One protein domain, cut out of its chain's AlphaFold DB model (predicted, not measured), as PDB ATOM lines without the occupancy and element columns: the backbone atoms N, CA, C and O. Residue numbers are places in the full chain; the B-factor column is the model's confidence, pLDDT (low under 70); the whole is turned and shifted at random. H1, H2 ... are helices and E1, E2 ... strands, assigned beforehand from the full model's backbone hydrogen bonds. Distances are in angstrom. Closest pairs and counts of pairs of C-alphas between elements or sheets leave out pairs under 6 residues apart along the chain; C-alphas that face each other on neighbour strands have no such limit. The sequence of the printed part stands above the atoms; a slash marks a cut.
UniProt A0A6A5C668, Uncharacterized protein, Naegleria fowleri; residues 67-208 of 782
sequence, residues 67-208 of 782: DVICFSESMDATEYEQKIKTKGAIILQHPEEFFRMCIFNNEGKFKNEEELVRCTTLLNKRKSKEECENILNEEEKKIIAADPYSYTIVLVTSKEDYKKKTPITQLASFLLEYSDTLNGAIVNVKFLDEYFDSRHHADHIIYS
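AT A GLANCE: This is residues 67 to 208 of the 782 residues of an uncharacterized protein of Naegleria fowleri (UniProt A0A6A5C668). A small sheet of three parallel strands stands in the middle, with H7 packed over one face, H2 beside H7 and H3 farther out, a loose three-helix group. H1, H8 and H9 lie on the other side of the sheet from H7, while the short helices H4 and H5 pack on H2 and H6 sits near H7. The printed part has 142 residues with nine named helices and three named strands, in the order E1 H1 H2 H3 H4 H5 E2 H6 H7 E3 H8 H9; the sheet's order is E1 E2 E3 and the class is mostly helix. The whole is compact, with a radius of gyration of the C-alphas of 14.8 A and spans of 44 by 31 by 26 A.

HOW THE PARTS SIT: In the sheet, E1, residues 67 to 71, and E2, residues 151 to 156, are parallel at 25 degrees, with N 70 and O 154 2.8 A apart, within hydrogen-bond range. E2 and E3, residues 184 to 187, are parallel at 16 degrees, with N 187 and O 155 2.8 A apart, within hydrogen-bond range. H7, residues 167 to 176, is on one face, making two layers, at a height over the sheet of 9.5 A; it lies over E2 and E3, slantwise to the strands at 39 degrees to E2 on the local plane. With H6, residues 159 to 163, it forms the strand-helix-strand unit from E2 to E3, two parallel neighbour strands with helices between, whose crossover is right-handed. E1, the five helices H1 to H5 and E2 form another such unit. H2, residues 95 to 106, is the hub and touches H7, closest at the C-alphas of Glu 96 and Ile 168, 5.2 A apart, at a steep tilt of 39 degrees, the same way. H3, residues 113 to 123, is close to H2 but not clearly touching, with the closest C-alphas, Arg 100 and Leu 123, 7.0 A apart; H2, H3 and H7 form an up-and-down bundle, each running against the one before. H2 also touches H4, residues 129 to 133, with C-alphas Glu 97 and Cys 132 closest at 5.0 A, and, with residues 98 to 102 alone, H5, residues 140 to 144, with C-alphas Cys 102 and Ile 144 closest at 6.2 A. H9, residues 202 to 206, only grazes the sheet, and only just touches H8, residues 191 to 197, with 3 pairs of C-alphas within 8 A, the closest being Tyr 195 and Ala 202 at 6.8 A. H1, residues 81 to 86, is near H8, with C-alphas Lys 83 and Phe 196 closest at 7.1 A. In each of the nine helices every O i to N i+4 pair is within hydrogen-bond range.

IN THESE COORDINATES: E1 begins at C-alpha 67, (154.441, 46.549, 57.090). E2 measures 15.6 A, H2 16.6 A, H3 15.4 A and H7 14.5 A from first to last C-alpha. H9 ends at C-alpha 206, (149.178, 46.782, 46.720).

THE WHOLE: The two C-alphas farthest apart, Glu 113 and Asp 197, are 44.4 A apart. The printed part has no cut and no long link. The mean pLDDT of the printed part is 83.7; residues 108, 111, 124 to 126, 148 and 179 to 181 are under 70.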
ATOM      1  N   ASP A  67     155.647  47.292  57.463       89.44
ATOM      2  CA  ASP A  67     154.441  46.549  57.090       89.44
ATOM      3  C   ASP A  67     153.733  45.988  58.341       89.44
ATOM      4  O   ASP A  67     154.354  45.366  59.214       89.44
ATOM      5  N   VAL A  68     152.411  46.167  58.419       91.62
ATOM      6  CA  VAL A  68     151.574  45.717  59.542       91.62
ATOM      7  C   VAL A  68     150.472  44.802  59.024       91.62
ATOM      8  O   VAL A  68     149.444  45.254  58.523       91.62
ATOM      9  N   ILE A  69     150.663  43.495  59.174       92.62
ATOM     10  CA  ILE A  69     149.713  42.483  58.712       92.62
ATOM     11  C   ILE A  69     148.675  42.191  59.805       92.62
ATOM     12  O   ILE A  69     148.993  42.030  60.987       92.62
ATOM     13  N   CYS A  70     147.410  42.075  59.416       93.19
ATOM     14  CA  CYS A  70     146.319  41.647  60.283       93.19
ATOM     15  C   CYS A  70     145.329  40.744  59.535       93.19
ATOM     16  O   CYS A  70     145.360  40.648  58.311       93.19
ATOM     17  N   PHE A  71     144.478  40.040  60.283       92.94
ATOM     18  CA  PHE A  71     143.645  38.949  59.767       92.94
ATOM     19  C   PHE A  71     142.174  39.118  60.180       92.94
ATOM     20  O   PHE A  71     141.893  39.585  61.286       92.94
ATOM     21  N   SER A  72     141.236  38.725  59.308       90.88
ATOM     22  CA  SER A  72     139.798  38.694  59.624       90.88
ATOM     23  C   SER A  72     139.418  37.537  60.559       90.88
ATOM     24  O   SER A  72     140.174  36.590  60.765       90.88
ATOM     25  N   GLU A  73     138.208  37.585  61.120       86.12
ATOM     26  CA  GLU A  73     137.759  36.688  62.193       86.12
ATOM     27  C   GLU A  73     137.662  35.197  61.816       86.12
ATOM     28  O   GLU A  73     137.591  34.356  62.715       86.12
ATOM     29  N   SER A  74     137.628  34.847  60.522       85.38
ATOM     30  CA  SER A  74     137.683  33.451  60.053       85.38
ATOM     31  C   SER A  74     139.086  32.946  59.696       85.38
ATOM     32  O   SER A  74     139.230  31.755  59.415       85.38
ATOM     33  N   MET A  75     140.107  33.808  59.699       85.94
ATOM     34  CA  MET A  75     141.460  33.468  59.254       85.94
ATOM     35  C   MET A  75     142.400  33.177  60.430       85.94
ATOM     36  O   MET A  75     142.393  33.874  61.441       85.94
ATOM     37  N   ASP A  76     143.228  32.139  60.292       81.12
ATOM     38  CA  ASP A  76     144.232  31.763  61.291       81.12
ATOM     39  C   ASP A  76     145.618  32.279  60.877       81.12
ATOM     40  O   ASP A  76     146.203  31.824  59.893       81.12
ATOM     41  N   ALA A  77     146.155  33.230  61.644       81.94
ATOM     42  CA  ALA A  77     147.486  33.795  61.428       81.94
ATOM     43  C   ALA A  77     148.628  32.795  61.715       81.94
ATOM     44  O   ALA A  77     149.752  32.996  61.248       81.94
ATOM     45  N   THR A  78     148.360  31.720  62.470       81.31
ATOM     46  CA  THR A  78     149.379  30.826  63.055       81.31
ATOM     47  C   THR A  78     150.285  30.166  62.009       81.31
ATOM     48  O   THR A  78     151.466  29.938  62.277       81.31
ATOM     49  N   GLU A  79     149.766  29.869  60.813       83.75
ATOM     50  CA  GLU A  79     150.542  29.271  59.714       83.75
ATOM     51  C   GLU A  79     151.531  30.266  59.080       83.75
ATOM     52  O   GLU A  79     152.628  29.886  58.666       83.75
ATOM     53  N   TYR A  80     151.184  31.555  59.071       84.81
ATOM     54  CA  TYR A  80     151.944  32.609  58.398       84.81
ATOM     55  C   TYR A  80     152.906  33.359  59.322       84.81
ATOM     56  O   TYR A  80     153.867  33.954  58.831       84.81
ATOM     57  N   GLU A  81     152.702  33.304  60.647       85.81
ATOM     58  CA  GLU A  81     153.465  34.091  61.627       85.81
ATOM     59  C   GLU A  81     154.979  34.074  61.401       85.81
ATOM     60  O   GLU A  81     155.630  35.117  61.469       85.81
ATOM     61  N   GLN A  82     155.552  32.890  61.164       84.06
ATOM     62  CA  GLN A  82     157.001  32.748  61.024       84.06
ATOM     63  C   GLN A  82     157.514  33.352  59.713       84.06
ATOM     64  O   GLN A  82     158.618  33.891  59.711       84.06
ATOM     65  N   LYS A  83     156.729  33.324  58.626       87.12
ATOM     66  CA  LYS A  83     157.120  33.957  57.359       87.12
ATOM     67  C   LYS A  83     157.089  35.482  57.488       87.12
ATOM     68  O   LYS A  83     158.096  36.130  57.227       87.12
ATOM     69  N   ILE A  84     155.983  36.034  57.997       87.88
ATOM     70  CA  ILE A  84     155.780  37.485  58.175       87.88
ATOM     71  C   ILE A  84     156.884  38.075  59.066       87.88
ATOM     72  O   ILE A  84     157.585  38.998  58.661       87.88
ATOM     73  N   LYS A  85     157.139  37.454  60.227       84.44
ATOM     74  CA  LYS A  85     158.224  37.853  61.143       84.44
ATOM     75  C   LYS A  85     159.632  37.670  60.557       84.44
ATOM     76  O   LYS A  85     160.561  38.292  61.060       84.44
ATOM     77  N   THR A  86     159.815  36.845  59.520       84.00
ATOM     78  CA  THR A  86     161.107  36.715  58.816       84.00
ATOM     79  C   THR A  86     161.328  37.849  57.811       84.00
ATOM     80  O   THR A  86     162.472  38.255  57.633       84.00
ATOM     81  N   LYS A  87     160.262  38.414  57.220       84.12
ATOM     82  CA  LYS A  87     160.329  39.620  56.367       84.12
ATOM     83  C   LYS A  87     160.352  40.938  57.173       84.12
ATOM     84  O   LYS A  87     160.353  42.013  56.598       84.12
ATOM     85  N   GLY A  88     160.376  40.869  58.509       82.44
ATOM     86  CA  GLY A  88     160.439  42.037  59.404       82.44
ATOM     87  C   GLY A  88     159.089  42.678  59.755       82.44
ATOM     88  O   GLY A  88     159.047  43.570  60.599       82.44
ATOM     89  N   ALA A  89     157.988  42.201  59.175       88.44
ATOM     90  CA  ALA A  89     156.658  42.779  59.349       88.44
ATOM     91  C   ALA A  89     155.992  42.430  60.696       88.44
ATOM     92  O   ALA A  89     156.213  41.366  61.290       88.44
ATOM     93  N   ILE A  90     155.131  43.336  61.166       89.38
ATOM     94  CA  ILE A  90     154.417  43.246  62.449       89.38
ATOM     95  C   ILE A  90     153.073  42.527  62.249       89.38
ATOM     96  O   ILE A  90     152.447  42.653  61.200       89.38
ATOM     97  N   ILE A  91     152.602  41.781  63.259       90.50
ATOM     98  CA  ILE A  91     151.296  41.095  63.229       90.50
ATOM     99  C   ILE A  91     150.399  41.611  64.353       90.50
ATOM    100  O   ILE A  91     150.678  41.345  65.529       90.50
ATOM    101  N   LEU A  92     149.296  42.282  64.006       90.94
ATOM    102  CA  LEU A  92     148.305  42.721  64.995       90.94
ATOM    103  C   LEU A  92     147.665  41.512  65.692       90.94
ATOM    104  O   LEU A  92     147.225  40.560  65.047       90.94
ATOM    105  N   GLN A  93     147.604  41.562  67.020       89.38
ATOM    106  CA  GLN A  93     147.043  40.514  67.878       89.38
ATOM    107  C   GLN A  93     145.580  40.810  68.243       89.38
ATOM    108  O   GLN A  93     144.799  39.888  68.476       89.38
ATOM    109  N   HIS A  94     145.195  42.091  68.266       91.75
ATOM    110  CA  HIS A  94     143.863  42.562  68.654       91.75
ATOM    111  C   HIS A  94     143.250  43.511  67.596       91.75
ATOM    112  O   HIS A  94     142.955  44.669  67.901       91.75
ATOM    113  N   PRO A  95     143.050  43.065  66.338       91.81
ATOM    114  CA  PRO A  95     142.613  43.932  65.238       91.81
ATOM    115  C   PRO A  95     141.279  44.671  65.473       91.81
ATOM    116  O   PRO A  95     141.184  45.839  65.100       91.81
ATOM    117  N   GLU A  96     140.263  44.076  66.127       91.31
ATOM    118  CA  GLU A  96     139.007  44.812  66.410       91.31
ATOM    119  C   GLU A  96     139.259  45.987  67.379       91.31
ATOM    120  O   GLU A  96     138.746  47.086  67.176       91.31
ATOM    121  N   GLU A  97     140.078  45.789  68.415       91.75
ATOM    122  CA  GLU A  97     140.448  46.836  69.377       91.75
ATOM    123  C   GLU A  97     141.382  47.887  68.772       91.75
ATOM    124  O   GLU A  97     141.247  49.069  69.091       91.75
ATOM    125  N   PHE A  98     142.294  47.469  67.891       92.44
ATOM    126  CA  PHE A  98     143.234  48.344  67.197       92.44
ATOM    127  C   PHE A  98     142.481  49.356  66.332       92.44
ATOM    128  O   PHE A  98     142.557  50.559  66.586       92.44
ATOM    129  N   PHE A  99     141.650  48.880  65.396       91.31
ATOM    130  CA  PHE A  99     140.878  49.768  64.530       91.31
ATOM    131  C   PHE A  99     139.864  50.610  65.330       91.31
ATOM    132  O   PHE A  99     139.680  51.791  65.038       91.31
ATOM    133  N   ARG A 100     139.270  50.078  66.413       89.56
ATOM    134  CA  ARG A 100     138.460  50.892  67.345       89.56
ATOM    135  C   ARG A 100     139.246  52.053  67.944       89.56
ATOM    136  O   ARG A 100     138.710  53.156  68.013       89.56
ATOM    137  N   MET A 101     140.490  51.833  68.365       89.25
ATOM    138  CA  MET A 101     141.339  52.888  68.922       89.25
ATOM    139  C   MET A 101     141.799  53.900  67.870       89.25
ATOM    140  O   MET A 101     141.832  55.092  68.176       89.25
ATOM    141  N   CYS A 102     142.050  53.473  66.628       88.38
ATOM    142  CA  CYS A 102     142.267  54.383  65.500       88.38
ATOM    143  C   CYS A 102     141.065  55.324  65.308       88.38
ATOM    144  O   CYS A 102     141.251  56.541  65.265       88.38
ATOM    145  N   ILE A 103     139.828  54.807  65.297       87.25
ATOM    146  CA  ILE A 103     138.624  55.653  65.210       87.25
ATOM    147  C   ILE A 103     138.503  56.555  66.455       87.25
ATOM    148  O   ILE A 103     138.391  57.770  66.308       87.25
ATOM    149  N   PHE A 104     138.615  56.011  67.677       86.81
ATOM    150  CA  PHE A 104     138.545  56.777  68.936       86.81
ATOM    151  C   PHE A 104     139.620  57.876  69.078       86.81
ATOM    152  O   PHE A 104     139.490  58.745  69.946       86.81
ATOM    153  N   ASN A 105     140.711  57.832  68.309       84.25
ATOM    154  CA  ASN A 105     141.732  58.887  68.262       84.25
ATOM    155  C   ASN A 105     141.488  59.899  67.131       84.25
ATOM    156  O   ASN A 105     141.907  61.049  67.255       84.25
ATOM    157  N   ASN A 106     140.776  59.505  66.071       79.12
ATOM    158  CA  ASN A 106     140.459  60.352  64.921       79.12
ATOM    159  C   ASN A 106     139.020  60.919  64.934       79.12
ATOM    160  O   ASN A 106     138.686  61.681  64.035       79.12
ATOM    161  N   GLU A 107     138.196  60.652  65.963       75.81
ATOM    162  CA  GLU A 107     136.829  61.205  66.131       75.81
ATOM    163  C   GLU A 107     136.717  62.711  65.819       75.81
ATOM    164  O   GLU A 107     135.739  63.151  65.223       75.81
ATOM    165  N   GLY A 108     137.725  63.504  66.204       69.38
ATOM    166  CA  GLY A 108     137.769  64.954  65.978       69.38
ATOM    167  C   GLY A 108     138.261  65.406  64.594       69.38
ATOM    168  O   GLY A 108     138.349  66.614  64.375       69.38
ATOM    169  N   LYS A 109     138.619  64.483  63.688       71.94
ATOM    170  CA  LYS A 109     139.005  64.776  62.294       71.94
ATOM    171  C   LYS A 109     137.833  64.687  61.311       71.94
ATOM    172  O   LYS A 109     137.910  65.328  60.264       71.94
ATOM    173  N   PHE A 110     136.795  63.904  61.617       73.38
ATOM    174  CA  PHE A 110     135.616  63.741  60.757       73.38
ATOM    175  C   PHE A 110     134.854  65.072  60.631       73.38
ATOM    176  O   PHE A 110     134.670  65.793  61.615       73.38
ATOM    177  N   LYS A 111     134.456  65.423  59.405       66.88
ATOM    178  CA  LYS A 111     133.944  66.748  59.010       66.88
ATOM    179  C   LYS A 111     132.443  66.722  58.692       66.88
ATOM    180  O   LYS A 111     131.793  67.759  58.816       66.88
ATOM    181  N   ASN A 112     131.897  65.573  58.293       71.94
ATOM    182  CA  ASN A 112     130.494  65.412  57.893       71.94
ATOM    183  C   ASN A 112     129.623  64.855  59.041       71.94
ATOM    184  O   ASN A 112     130.064  64.039  59.851       71.94
ATOM    185  N   GLU A 113     128.349  65.251  59.091       72.88
ATOM    186  CA  GLU A 113     127.368  64.711  60.043       72.88
ATOM    187  C   GLU A 113     127.123  63.207  59.805       72.88
ATOM    188  O   GLU A 113     126.954  62.446  60.758       72.88
ATOM    189  N   GLU A 114     127.200  62.745  58.553       71.31
ATOM    190  CA  GLU A 114     127.064  61.326  58.202       71.31
ATOM    191  C   GLU A 114     128.262  60.470  58.652       71.31
ATOM    192  O   GLU A 114     128.065  59.402  59.238       71.31
ATOM    193  N   GLU A 115     129.496  60.963  58.477       73.69
ATOM    194  CA  GLU A 115     130.721  60.340  59.012       73.69
ATOM    195  C   GLU A 115     130.610  60.154  60.530       73.69
ATOM    196  O   GLU A 115     130.834  59.059  61.053       73.69
ATOM    197  N   LEU A 116     130.192  61.210  61.236       75.19
ATOM    198  CA  LEU A 116     129.998  61.198  62.683       75.19
ATOM    199  C   LEU A 116     128.918  60.193  63.108       75.19
ATOM    200  O   LEU A 116     129.097  59.508  64.117       75.19
ATOM    201  N   VAL A 117     127.833  60.033  62.341       78.88
ATOM    202  CA  VAL A 117     126.783  59.029  62.602       78.88
ATOM    203  C   VAL A 117     127.263  57.595  62.323       78.88
ATOM    204  O   VAL A 117     126.993  56.706  63.142       78.88
ATOM    205  N   ARG A 118     128.008  57.346  61.234       77.31
ATOM    206  CA  ARG A 118     128.654  56.044  60.946       77.31
ATOM    207  C   ARG A 118     129.651  55.673  62.052       77.31
ATOM    208  O   ARG A 118     129.491  54.625  62.679       77.31
ATOM    209  N   CYS A 119     130.588  56.568  62.368       79.75
ATOM    210  CA  CYS A 119     131.565  56.450  63.457       79.75
ATOM    211  C   CYS A 119     130.884  56.110  64.797       79.75
ATOM    212  O   CYS A 119     131.127  55.058  65.397       79.75
ATOM    213  N   THR A 120     129.912  56.933  65.203       76.56
ATOM    214  CA  THR A 120     129.098  56.735  66.414       76.56
ATOM    215  C   THR A 120     128.390  55.371  66.423       76.56
ATOM    216  O   THR A 120     128.237  54.755  67.480       76.56
ATOM    217  N   THR A 121     127.969  54.857  65.263       80.75
ATOM    218  CA  THR A 121     127.282  53.560  65.130       80.75
ATOM    219  C   THR A 121     128.233  52.360  65.225       80.75
ATOM    220  O   THR A 121     127.845  51.328  65.786       80.75
ATOM    221  N   LEU A 122     129.461  52.486  64.710       79.81
ATOM    222  CA  LEU A 122     130.518  51.472  64.810       79.81
ATOM    223  C   LEU A 122     131.036  51.340  66.251       79.81
ATOM    224  O   LEU A 122     131.251  50.226  66.742       79.81
ATOM    225  N   LEU A 123     131.190  52.467  66.954       78.75
ATOM    226  CA  LEU A 123     131.729  52.517  68.314       78.75
ATOM    227  C   LEU A 123     130.716  52.076  69.388       78.75
ATOM    228  O   LEU A 123     131.033  51.208  70.202       78.75
ATOM    229  N   ASN A 124     129.474  52.581  69.356       63.84
ATOM    230  CA  ASN A 124     128.477  52.410  70.435       63.84
ATOM    231  C   ASN A 124     128.054  50.965  70.777       63.84
ATOM    232  O   ASN A 124     127.292  50.761  71.722       63.84
ATOM    233  N   LYS A 125     128.457  49.953  69.999       59.62
ATOM    234  CA  LYS A 125     127.873  48.604  70.077       59.62
ATOM    235  C   LYS A 125     128.650  47.578  70.908       59.62
ATOM    236  O   LYS A 125     128.086  46.506  71.129       59.62
ATOM    237  N   ARG A 126     129.911  47.820  71.316       66.00
ATOM    238  CA  ARG A 126     130.767  46.736  71.870       66.00
ATOM    239  C   ARG A 126     131.673  47.065  73.060       66.00
ATOM    240  O   ARG A 126     131.556  46.374  74.066       66.00
ATOM    241  N   LYS A 127     132.592  48.029  72.943       78.88
ATOM    242  CA  LYS A 127     133.635  48.317  73.950       78.88
ATOM    243  C   LYS A 127     133.921  49.814  74.023       78.88
ATOM    244  O   LYS A 127     133.845  50.503  73.007       78.88
ATOM    245  N   SER A 128     134.252  50.305  75.212       85.88
ATOM    246  CA  SER A 128     134.716  51.678  75.439       85.88
ATOM    247  C   SER A 128     136.194  51.865  75.068       85.88
ATOM    248  O   SER A 128     136.933  50.891  74.898       85.88
ATOM    249  N   LYS A 129     136.639  53.126  74.976       87.62
ATOM    250  CA  LYS A 129     138.036  53.483  74.682       87.62
ATOM    251  C   LYS A 129     139.013  52.863  75.690       87.62
ATOM    252  O   LYS A 129     139.939  52.166  75.291       87.62
ATOM    253  N   GLU A 130     138.733  53.018  76.987       88.06
ATOM    254  CA  GLU A 130     139.540  52.433  78.069       88.06
ATOM    255  C   GLU A 130     139.606  50.897  77.976       88.06
ATOM    256  O   GLU A 130     140.661  50.310  78.205       88.06
ATOM    257  N   GLU A 131     138.512  50.219  77.611       89.12
ATOM    258  CA  GLU A 131     138.505  48.757  77.457       89.12
ATOM    259  C   GLU A 131     139.334  48.277  76.258       89.12
ATOM    260  O   GLU A 131     139.943  47.214  76.345       89.12
ATOM    261  N   CYS A 132     139.392  49.043  75.163       88.38
ATOM    262  CA  CYS A 132     140.231  48.709  74.007       88.38
ATOM    263  C   CYS A 132     141.717  48.967  74.313       88.38
ATOM    264  O   CYS A 132     142.558  48.095  74.097       88.38
ATOM    265  N   GLU A 133     142.040  50.121  74.904       90.75
ATOM    266  CA  GLU A 133     143.408  50.513  75.277       90.75
ATOM    267  C   GLU A 133     144.061  49.547  76.288       90.75
ATOM    268  O   GLU A 133     145.265  49.299  76.224       90.75
ATOM    269  N   ASN A 134     143.271  48.947  77.187       91.62
ATOM    270  CA  ASN A 134     143.745  47.934  78.140       91.62
ATOM    271  C   ASN A 134     143.943  46.527  77.536       91.62
ATOM    272  O   ASN A 134     144.553  45.683  78.194       91.62
ATOM    273  N   ILE A 135     143.426  46.250  76.334       93.06
ATOM    274  CA  ILE A 135     143.618  44.966  75.633       93.06
ATOM    275  C   ILE A 135     144.873  45.009  74.754       93.06
ATOM    276  O   ILE A 135     145.627  44.039  74.719       93.06
ATOM    277  N   LEU A 136     145.109  46.139  74.081       91.44
ATOM    278  CA  LEU A 136     146.218  46.309  73.144       91.44
ATOM    279  C   LEU A 136     147.589  46.134  73.813       91.44
ATOM    280  O   LEU A 136     147.819  46.543  74.958       91.44
ATOM    281  N   ASN A 137     148.522  45.565  73.056       91.62
ATOM    282  CA  ASN A 137     149.915  45.408  73.448       91.62
ATOM    283  C   ASN A 137     150.729  46.704  73.200       91.62
ATOM    284  O   ASN A 137     150.240  47.685  72.639       91.62
ATOM    285  N   GLU A 138     151.983  46.731  73.657       88.06
ATOM    286  CA  GLU A 138     152.841  47.929  73.601       88.06
ATOM    287  C   GLU A 138     153.448  48.217  72.212       88.06
ATOM    288  O   GLU A 138     154.102  49.242  72.039       88.06
ATOM    289  N   GLU A 139     153.263  47.343  71.223       87.81
ATOM    290  CA  GLU A 139     153.617  47.582  69.816       87.81
ATOM    291  C   GLU A 139     152.409  48.159  69.071       87.81
ATOM    292  O   GLU A 139     152.511  49.224  68.468       87.81
ATOM    293  N   GLU A 140     151.228  47.565  69.257       90.94
ATOM    294  CA  GLU A 140     149.946  48.073  68.750       90.94
ATOM    295  C   GLU A 140     149.699  49.531  69.188       90.94
ATOM    296  O   GLU A 140     149.323  50.376  68.375       90.94
ATOM    297  N   LYS A 141     149.998  49.865  70.452       89.56
ATOM    298  CA  LYS A 141     149.915  51.244  70.974       89.56
ATOM    299  C   LYS A 141     150.915  52.214  70.345       89.56
ATOM    300  O   LYS A 141     150.597  53.397  70.256       89.56
ATOM    301  N   LYS A 142     152.104  51.759  69.929       87.94
ATOM    302  CA  LYS A 142     153.080  52.617  69.229       87.94
ATOM    303  C   LYS A 142     152.583  52.958  67.834       87.94
ATOM    304  O   LYS A 142     152.625  54.125  67.474       87.94
ATOM    305  N   ILE A 143     152.072  51.967  67.101       88.19
ATOM    306  CA  ILE A 143     151.523  52.147  65.749       88.19
ATOM    307  C   ILE A 143     150.358  53.154  65.794       88.19
ATOM    308  O   ILE A 143     150.355  54.128  65.054       88.19
ATOM    309  N   ILE A 144     149.431  53.008  66.752       86.62
ATOM    310  CA  ILE A 144     148.304  53.947  66.970       86.62
ATOM    311  C   ILE A 144     148.758  55.372  67.363       86.62
ATOM    312  O   ILE A 144     147.990  56.325  67.215       86.62
ATOM    313  N   ALA A 145     149.973  55.526  67.897       84.12
ATOM    314  CA  ALA A 145     150.547  56.804  68.325       84.12
ATOM    315  C   ALA A 145     151.559  57.399  67.326       84.12
ATOM    316  O   ALA A 145     152.113  58.468  67.599       84.12
ATOM    317  N   ALA A 146     151.820  56.714  66.212       82.50
ATOM    318  CA  ALA A 146     152.705  57.162  65.146       82.50
ATOM    319  C   ALA A 146     151.962  58.033  64.117       82.50
ATOM    320  O   ALA A 146     150.770  58.322  64.254       82.50
ATOM    321  N   ASP A 147     152.681  58.462  63.082       75.25
ATOM    322  CA  ASP A 147     152.069  59.060  61.901       75.25
ATOM    323  C   ASP A 147     151.382  57.953  61.066       75.25
ATOM    324  O   ASP A 147     151.987  56.889  60.885       75.25
ATOM    325  N   PRO A 148     150.141  58.138  60.565       69.38
ATOM    326  CA  PRO A 148     149.466  57.141  59.726       69.38
ATOM    327  C   PRO A 148     150.216  56.782  58.433       69.38
ATOM    328  O   PRO A 148     149.899  55.748  57.853       69.38
ATOM    329  N   TYR A 149     151.204  57.577  58.003       73.00
ATOM    330  CA  TYR A 149     152.075  57.255  56.866       73.00
ATOM    331  C   TYR A 149     153.339  56.451  57.239       73.00
ATOM    332  O   TYR A 149     154.082  56.057  56.349       73.00
ATOM    333  N   SER A 150     153.610  56.178  58.524       81.56
ATOM    334  CA  SER A 150     154.786  55.386  58.951       81.56
ATOM    335  C   SER A 150     154.598  53.862  58.870       81.56
ATOM    336  O   SER A 150     155.550  53.121  59.106       81.56
ATOM    337  N   TYR A 151     153.380  53.384  58.604       85.56
ATOM    338  CA  TYR A 151     153.036  51.959  58.600       85.56
ATOM    339  C   TYR A 151     152.013  51.663  57.499       85.56
ATOM    340  O   TYR A 151     150.967  52.311  57.449       85.56
ATOM    341  N   THR A 152     152.267  50.645  56.678       88.62
ATOM    342  CA  THR A 152     151.310  50.157  55.670       88.62
ATOM    343  C   THR A 152     150.518  48.993  56.268       88.62
ATOM    344  O   THR A 152     151.071  47.926  56.544       88.62
ATOM    345  N   ILE A 153     149.224  49.203  56.536       90.19
ATOM    346  CA  ILE A 153     148.379  48.236  57.253       90.19
ATOM    347  C   ILE A 153     147.597  47.358  56.270       90.19
ATOM    348  O   ILE A 153     146.755  47.827  55.510       90.19
ATOM    349  N   VAL A 154     147.836  46.050  56.325       92.19
ATOM    350  CA  VAL A 154     147.256  45.064  55.408       92.19
ATOM    351  C   VAL A 154     146.266  44.175  56.155       92.19
ATOM    352  O   VAL A 154     146.659  43.424  57.051       92.19
ATOM    353  N   LEU A 155     144.983  44.219  55.786       92.94
ATOM    354  CA  LEU A 155     143.972  43.288  56.297       92.94
ATOM    355  C   LEU A 155     143.776  42.114  55.338       92.94
ATOM    356  O   LEU A 155     143.074  42.228  54.336       92.94
ATOM    357  N   VAL A 156     144.330  40.957  55.693       92.38
ATOM    358  CA  VAL A 156     144.087  39.692  54.997       92.38
ATOM    359  C   VAL A 156     142.725  39.134  55.424       92.38
ATOM    360  O   VAL A 156     142.491  38.856  56.604       92.38
ATOM    361  N   THR A 157     141.803  38.969  54.475       91.50
ATOM    362  CA  THR A 157     140.425  38.519  54.738       91.50
ATOM    363  C   THR A 157     139.946  37.469  53.735       91.50
ATOM    364  O   THR A 157     140.426  37.373  52.604       91.50
ATOM    365  N   SER A 158     138.931  36.697  54.130       87.81
ATOM    366  CA  SER A 158     138.121  35.919  53.189       87.81
ATOM    367  C   SER A 158     137.072  36.806  52.506       87.81
ATOM    368  O   SER A 158     136.565  37.763  53.106       87.81
ATOM    369  N   LYS A 159     136.700  36.462  51.261       85.50
ATOM    370  CA  LYS A 159     135.602  37.119  50.525       85.50
ATOM    371  C   LYS A 159     134.287  36.995  51.306       85.50
ATOM    372  O   LYS A 159     133.498  37.933  51.384       85.50
ATOM    373  N   GLU A 160     134.072  35.856  51.962       85.94
ATOM    374  CA  GLU A 160     132.902  35.601  52.789       85.94
ATOM    375  C   GLU A 160     132.843  36.479  54.042       85.94
ATOM    376  O   GLU A 160     131.742  36.788  54.490       85.94
ATOM    377  N   ASP A 161     133.956  36.832  54.689       86.19
ATOM    378  CA  ASP A 161     133.934  37.752  55.842       86.19
ATOM    379  C   ASP A 161     133.675  39.192  55.409       86.19
ATOM    380  O   ASP A 161     132.831  39.868  56.001       86.19
ATOM    381  N   TYR A 162     134.306  39.616  54.317       85.81
ATOM    382  CA  TYR A 162     134.094  40.938  53.748       85.81
ATOM    383  C   TYR A 162     132.628  41.142  53.312       85.81
ATOM    384  O   TYR A 162     131.976  42.075  53.780       85.81
ATOM    385  N   LYS A 163     132.027  40.191  52.571       80.88
ATOM    386  CA  LYS A 163     130.581  40.215  52.243       80.88
ATOM    387  C   LYS A 163     129.662  40.200  53.464       80.88
ATOM    388  O   LYS A 163     128.594  40.805  53.441       80.88
ATOM    389  N   LYS A 164     130.044  39.502  54.542       84.12
ATOM    390  CA  LYS A 164     129.291  39.514  55.810       84.12
ATOM    391  C   LYS A 164     129.393  40.861  56.539       84.12
ATOM    392  O   LYS A 164     128.670  41.041  57.521       84.12
ATOM    393  N   LYS A 165     130.289  41.761  56.104       80.88
ATOM    394  CA  LYS A 165     130.746  42.949  56.831       80.88
ATOM    395  C   LYS A 165     131.052  42.563  58.284       80.88
ATOM    396  O   LYS A 165     130.337  42.967  59.204       80.88
ATOM    397  N   THR A 166     132.043  41.694  58.502       86.25
ATOM    398  CA  THR A 166     132.483  41.329  59.862       86.25
ATOM    399  C   THR A 166     132.999  42.547  60.649       86.25
ATOM    400  O   THR A 166     133.368  43.555  60.053       86.25
ATOM    401  N   PRO A 167     133.011  42.511  61.991       87.25
ATOM    402  CA  PRO A 167     133.509  43.606  62.828       87.25
ATOM    403  C   PRO A 167     134.866  44.189  62.416       87.25
ATOM    404  O   PRO A 167     134.972  45.409  62.325       87.25
ATOM    405  N   ILE A 168     135.872  43.358  62.135       90.25
ATOM    406  CA  ILE A 168     137.192  43.823  61.686       90.25
ATOM    407  C   ILE A 168     137.084  44.478  60.302       90.25
ATOM    408  O   ILE A 168     137.537  45.607  60.131       90.25
ATOM    409  N   THR A 169     136.430  43.823  59.334       88.38
ATOM    410  CA  THR A 169     136.296  44.362  57.966       88.38
ATOM    411  C   THR A 169     135.470  45.655  57.921       88.38
ATOM    412  O   THR A 169     135.829  46.561  57.176       88.38
ATOM    413  N   GLN A 170     134.439  45.812  58.764       85.94
ATOM    414  CA  GLN A 170     133.690  47.070  58.924       85.94
ATOM    415  C   GLN A 170     134.572  48.223  59.409       85.94
ATOM    416  O   GLN A 170     134.453  49.336  58.906       85.94
ATOM    417  N   LEU A 171     135.418  47.973  60.410       88.31
ATOM    418  CA  LEU A 171     136.264  49.005  61.010       88.31
ATOM    419  C   LEU A 171     137.434  49.380  60.091       88.31
ATOM    420  O   LEU A 171     137.753  50.559  59.980       88.31
ATOM    421  N   ALA A 172     138.031  48.395  59.411       88.62
ATOM    422  CA  ALA A 172     139.096  48.615  58.438       88.62
ATOM    423  C   ALA A 172     138.595  49.364  57.196       88.62
ATOM    424  O   ALA A 172     139.185  50.378  56.841       88.62
ATOM    425  N   SER A 173     137.473  48.936  56.594       84.56
ATOM    426  CA  SER A 173     136.893  49.629  55.427       84.56
ATOM    427  C   SER A 173     136.552  51.075  55.777       84.56
ATOM    428  O   SER A 173     136.985  51.986  55.086       84.56
ATOM    429  N   PHE A 174     135.901  51.304  56.925       83.44
ATOM    430  CA  PHE A 174     135.591  52.655  57.395       83.44
ATOM    431  C   PHE A 174     136.839  53.534  57.579       83.44
ATOM    432  O   PHE A 174     136.767  54.719  57.293       83.44
ATOM    433  N   LEU A 175     137.969  53.002  58.057       82.69
ATOM    434  CA  LEU A 175     139.200  53.793  58.208       82.69
ATOM    435  C   LEU A 175     139.887  54.071  56.863       82.69
ATOM    436  O   LEU A 175     140.342  55.188  56.645       82.69
ATOM    437  N   LEU A 176     139.920  53.090  55.960       80.19
ATOM    438  CA  LEU A 176     140.526  53.224  54.631       80.19
ATOM    439  C   LEU A 176     139.698  54.126  53.694       80.19
ATOM    440  O   LEU A 176     140.270  54.872  52.906       80.19
ATOM    441  N   GLU A 177     138.367  54.155  53.849       74.38
ATOM    442  CA  GLU A 177     137.471  55.135  53.204       74.38
ATOM    443  C   GLU A 177     137.823  56.598  53.574       74.38
ATOM    444  O   GLU A 177     137.476  57.518  52.831       74.38
ATOM    445  N   TYR A 178     138.544  56.834  54.682       71.62
ATOM    446  CA  TYR A 178     139.064  58.147  55.086       71.62
ATOM    447  C   TYR A 178     140.597  58.109  55.211       71.62
ATOM    448  O   TYR A 178     141.149  58.135  56.316       71.62
ATOM    449  N   SER A 179     141.276  58.090  54.060       59.12
ATOM    450  CA  SER A 179     142.740  57.984  53.901       59.12
ATOM    451  C   SER A 179     143.580  58.909  54.805       59.12
ATOM    452  O   SER A 179     144.631  58.495  55.283       59.12
ATOM    453  N   ASP A 180     143.073  60.097  55.170       64.44
ATOM    454  CA  ASP A 180     143.600  61.013  56.214       64.44
ATOM    455  C   ASP A 180     143.826  60.358  57.615       64.44
ATOM    456  O   ASP A 180     144.314  61.011  58.557       64.44
ATOM    457  N   THR A 181     143.393  59.106  57.817       69.88
ATOM    458  CA  THR A 181     143.398  58.407  59.113       69.88
ATOM    459  C   THR A 181     144.243  57.135  59.182       69.88
ATOM    460  O   THR A 181     144.654  56.797  60.296       69.88
ATOM    461  N   LEU A 182     144.503  56.440  58.066       77.31
ATOM    462  CA  LEU A 182     145.174  55.131  58.046       77.31
ATOM    463  C   LEU A 182     145.645  54.765  56.621       77.31
ATOM    464  O   LEU A 182     144.812  54.706  55.719       77.31
ATOM    465  N   ASN A 183     146.939  54.480  56.425       82.62
ATOM    466  CA  ASN A 183     147.467  53.956  55.156       82.62
ATOM    467  C   ASN A 183     147.375  52.419  55.099       82.62
ATOM    468  O   ASN A 183     147.688  51.746  56.088       82.62
ATOM    469  N   GLY A 184     146.966  51.843  53.964       85.81
ATOM    470  CA  GLY A 184     146.810  50.392  53.842       85.81
ATOM    471  C   GLY A 184     145.790  49.901  52.812       85.81
ATOM    472  O   GLY A 184     145.263  50.674  52.015       85.81
ATOM    473  N   ALA A 185     145.488  48.600  52.865       87.75
ATOM    474  CA  ALA A 185     144.475  47.950  52.027       87.75
ATOM    475  C   ALA A 185     143.865  46.695  52.682       87.75
ATOM    476  O   ALA A 185     144.377  46.145  53.662       87.75
ATOM    477  N   ILE A 186     142.766  46.214  52.096       88.75
ATOM    478  CA  ILE A 186     142.136  44.927  52.413       88.75
ATOM    479  C   ILE A 186     142.443  43.973  51.256       88.75
ATOM    480  O   ILE A 186     142.215  44.319  50.102       88.75
ATOM    481  N   VAL A 187     142.958  42.777  51.543       89.31
ATOM    482  CA  VAL A 187     143.477  41.840  50.531       89.31
ATOM    483  C   VAL A 187     143.001  40.407  50.773       89.31
ATOM    484  O   VAL A 187     142.665  40.013  51.894       89.31
ATOM    485  N   ASN A 188     142.990  39.596  49.716       88.12
ATOM    486  CA  ASN A 188     142.739  38.160  49.808       88.12
ATOM    487  C   ASN A 188     144.016  37.379  50.159       88.12
ATOM    488  O   ASN A 188     145.129  37.860  49.971       88.12
ATOM    489  N   VAL A 189     143.861  36.143  50.644       87.75
ATOM    490  CA  VAL A 189     144.978  35.326  51.159       87.75
ATOM    491  C   VAL A 189     146.134  35.109  50.172       87.75
ATOM    492  O   VAL A 189     147.266  34.987  50.625       87.75
ATOM    493  N   LYS A 190     145.889  35.122  48.849       86.12
ATOM    494  CA  LYS A 190     146.952  34.979  47.838       86.12
ATOM    495  C   LYS A 190     147.997  36.099  47.909       86.12
ATOM    496  O   LYS A 190     149.131  35.861  47.517       86.12
ATOM    497  N   PHE A 191     147.630  37.282  48.420       89.56
ATOM    498  CA  PHE A 191     148.574  38.377  48.659       89.56
ATOM    499  C   PHE A 191     149.793  37.898  49.444       89.56
ATOM    500  O   PHE A 191     150.908  38.320  49.175       89.56
ATOM    501  N   LEU A 192     149.583  36.999  50.411       88.81
ATOM    502  CA  LEU A 192     150.661  36.492  51.246       88.81
ATOM    503  C   LEU A 192     151.679  35.675  50.449       88.81
ATOM    504  O   LEU A 192     152.854  35.749  50.775       88.81
ATOM    505  N   ASP A 193     151.270  34.927  49.423       87.25
ATOM    506  CA  ASP A 193     152.215  34.158  48.606       87.25
ATOM    507  C   ASP A 193     153.148  35.109  47.833       87.25
ATOM    508  O   ASP A 193     154.364  35.030  48.001       87.25
ATOM    509  N   GLU A 194     152.586  36.092  47.121       86.69
ATOM    510  CA  GLU A 194     153.351  37.138  46.418       86.69
ATOM    511  C   GLU A 194     154.217  37.963  47.385       86.69
ATOM    512  O   GLU A 194     155.405  38.181  47.164       86.69
ATOM    513  N   TYR A 195     153.659  38.349  48.535       89.50
ATOM    514  CA  TYR A 195     154.365  39.096  49.572       89.50
ATOM    515  C   TYR A 195     155.533  38.317  50.205       89.50
ATOM    516  O   TYR A 195     156.442  38.946  50.749       89.50
ATOM    517  N   PHE A 196     155.562  36.981  50.152       89.06
ATOM    518  CA  PHE A 196     156.711  36.199  50.630       89.06
ATOM    519  C   PHE A 196     157.756  35.899  49.552       89.06
ATOM    520  O   PHE A 196     158.919  35.710  49.916       89.06
ATOM    521  N   ASP A 197     157.367  35.860  48.279       85.00
ATOM    522  CA  ASP A 197     158.285  35.606  47.165       85.00
ATOM    523  C   ASP A 197     158.910  36.915  46.618       85.00
ATOM    524  O   ASP A 197     160.049  36.905  46.143       85.00
ATOM    525  N   SER A 198     158.231  38.059  46.778       80.62
ATOM    526  CA  SER A 198     158.706  39.402  46.408       80.62
ATOM    527  C   SER A 198     159.608  40.061  47.466       80.62
ATOM    528  O   SER A 198     159.362  39.983  48.677       80.62
ATOM    529  N   ARG A 199     160.637  40.793  46.999       78.44
ATOM    530  CA  ARG A 199     161.525  41.618  47.844       78.44
ATOM    531  C   ARG A 199     160.866  42.905  48.356       78.44
ATOM    532  O   ARG A 199     161.300  43.408  49.386       78.44
ATOM    533  N   HIS A 200     159.860  43.434  47.659       81.62
ATOM    534  CA  HIS A 200     159.309  44.768  47.927       81.62
ATOM    535  C   HIS A 200     158.399  44.807  49.169       81.62
ATOM    536  O   HIS A 200     157.911  43.768  49.626       81.62
ATOM    537  N   HIS A 201     158.163  46.004  49.709       83.50
ATOM    538  CA  HIS A 201     157.212  46.257  50.799       83.50
ATOM    539  C   HIS A 201     155.752  46.014  50.370       83.50
ATOM    540  O   HIS A 201     155.466  45.761  49.197       83.50
ATOM    541  N   ALA A 202     154.814  46.013  51.325       84.50
ATOM    542  CA  ALA A 202     153.424  45.669  51.031       84.50
ATOM    543  C   ALA A 202     152.742  46.675  50.091       84.50
ATOM    544  O   ALA A 202     151.945  46.270  49.250       84.50
ATOM    545  N   ASP A 203     153.069  47.960  50.214       81.88
ATOM    546  CA  ASP A 203     152.572  49.047  49.364       81.88
ATOM    547  C   ASP A 203     152.908  48.836  47.882       81.88
ATOM    548  O   ASP A 203     152.000  48.848  47.059       81.88
ATOM    549  N   HIS A 204     154.159  48.537  47.534       81.00
ATOM    550  CA  HIS A 204     154.571  48.248  46.153       81.00
ATOM    551  C   HIS A 204     153.802  47.084  45.497       81.00
ATOM    552  O   HIS A 204     153.672  47.053  44.279       81.00
ATOM    553  N   ILE A 205     153.288  46.131  46.286       82.38
ATOM    554  CA  ILE A 205     152.489  44.984  45.804       82.38
ATOM    555  C   ILE A 205     150.979  45.306  45.822       82.38
ATOM    556  O   ILE A 205     150.190  44.694  45.107       82.38
ATOM    557  N   ILE A 206     150.558  46.274  46.640       77.69
ATOM    558  CA  ILE A 206     149.178  46.782  46.720       77.69
ATOM    559  C   ILE A 206     148.901  47.844  45.641       77.69
ATOM    560  O   ILE A 206     147.755  47.996  45.218       77.69
ATOM    561  N   TYR A 207     149.927  48.557  45.179       70.62
ATOM    562  CA  TYR A 207     149.825  49.635  44.191       70.62
ATOM    563  C   TYR A 207     150.524  49.311  42.859       70.62
ATOM    564  O   TYR A 207     150.823  50.224  42.095       70.62
ATOM    565  N   SER A 208     150.781  48.030  42.568       72.75
ATOM    566  CA  SER A 208     151.145  47.576  41.222       72.75
ATOM    567  C   SER A 208     149.907  47.453  40.327       72.75
ATOM    568  O   SER A 208     148.825  47.090  40.796       72.75
TER     569      SER A 208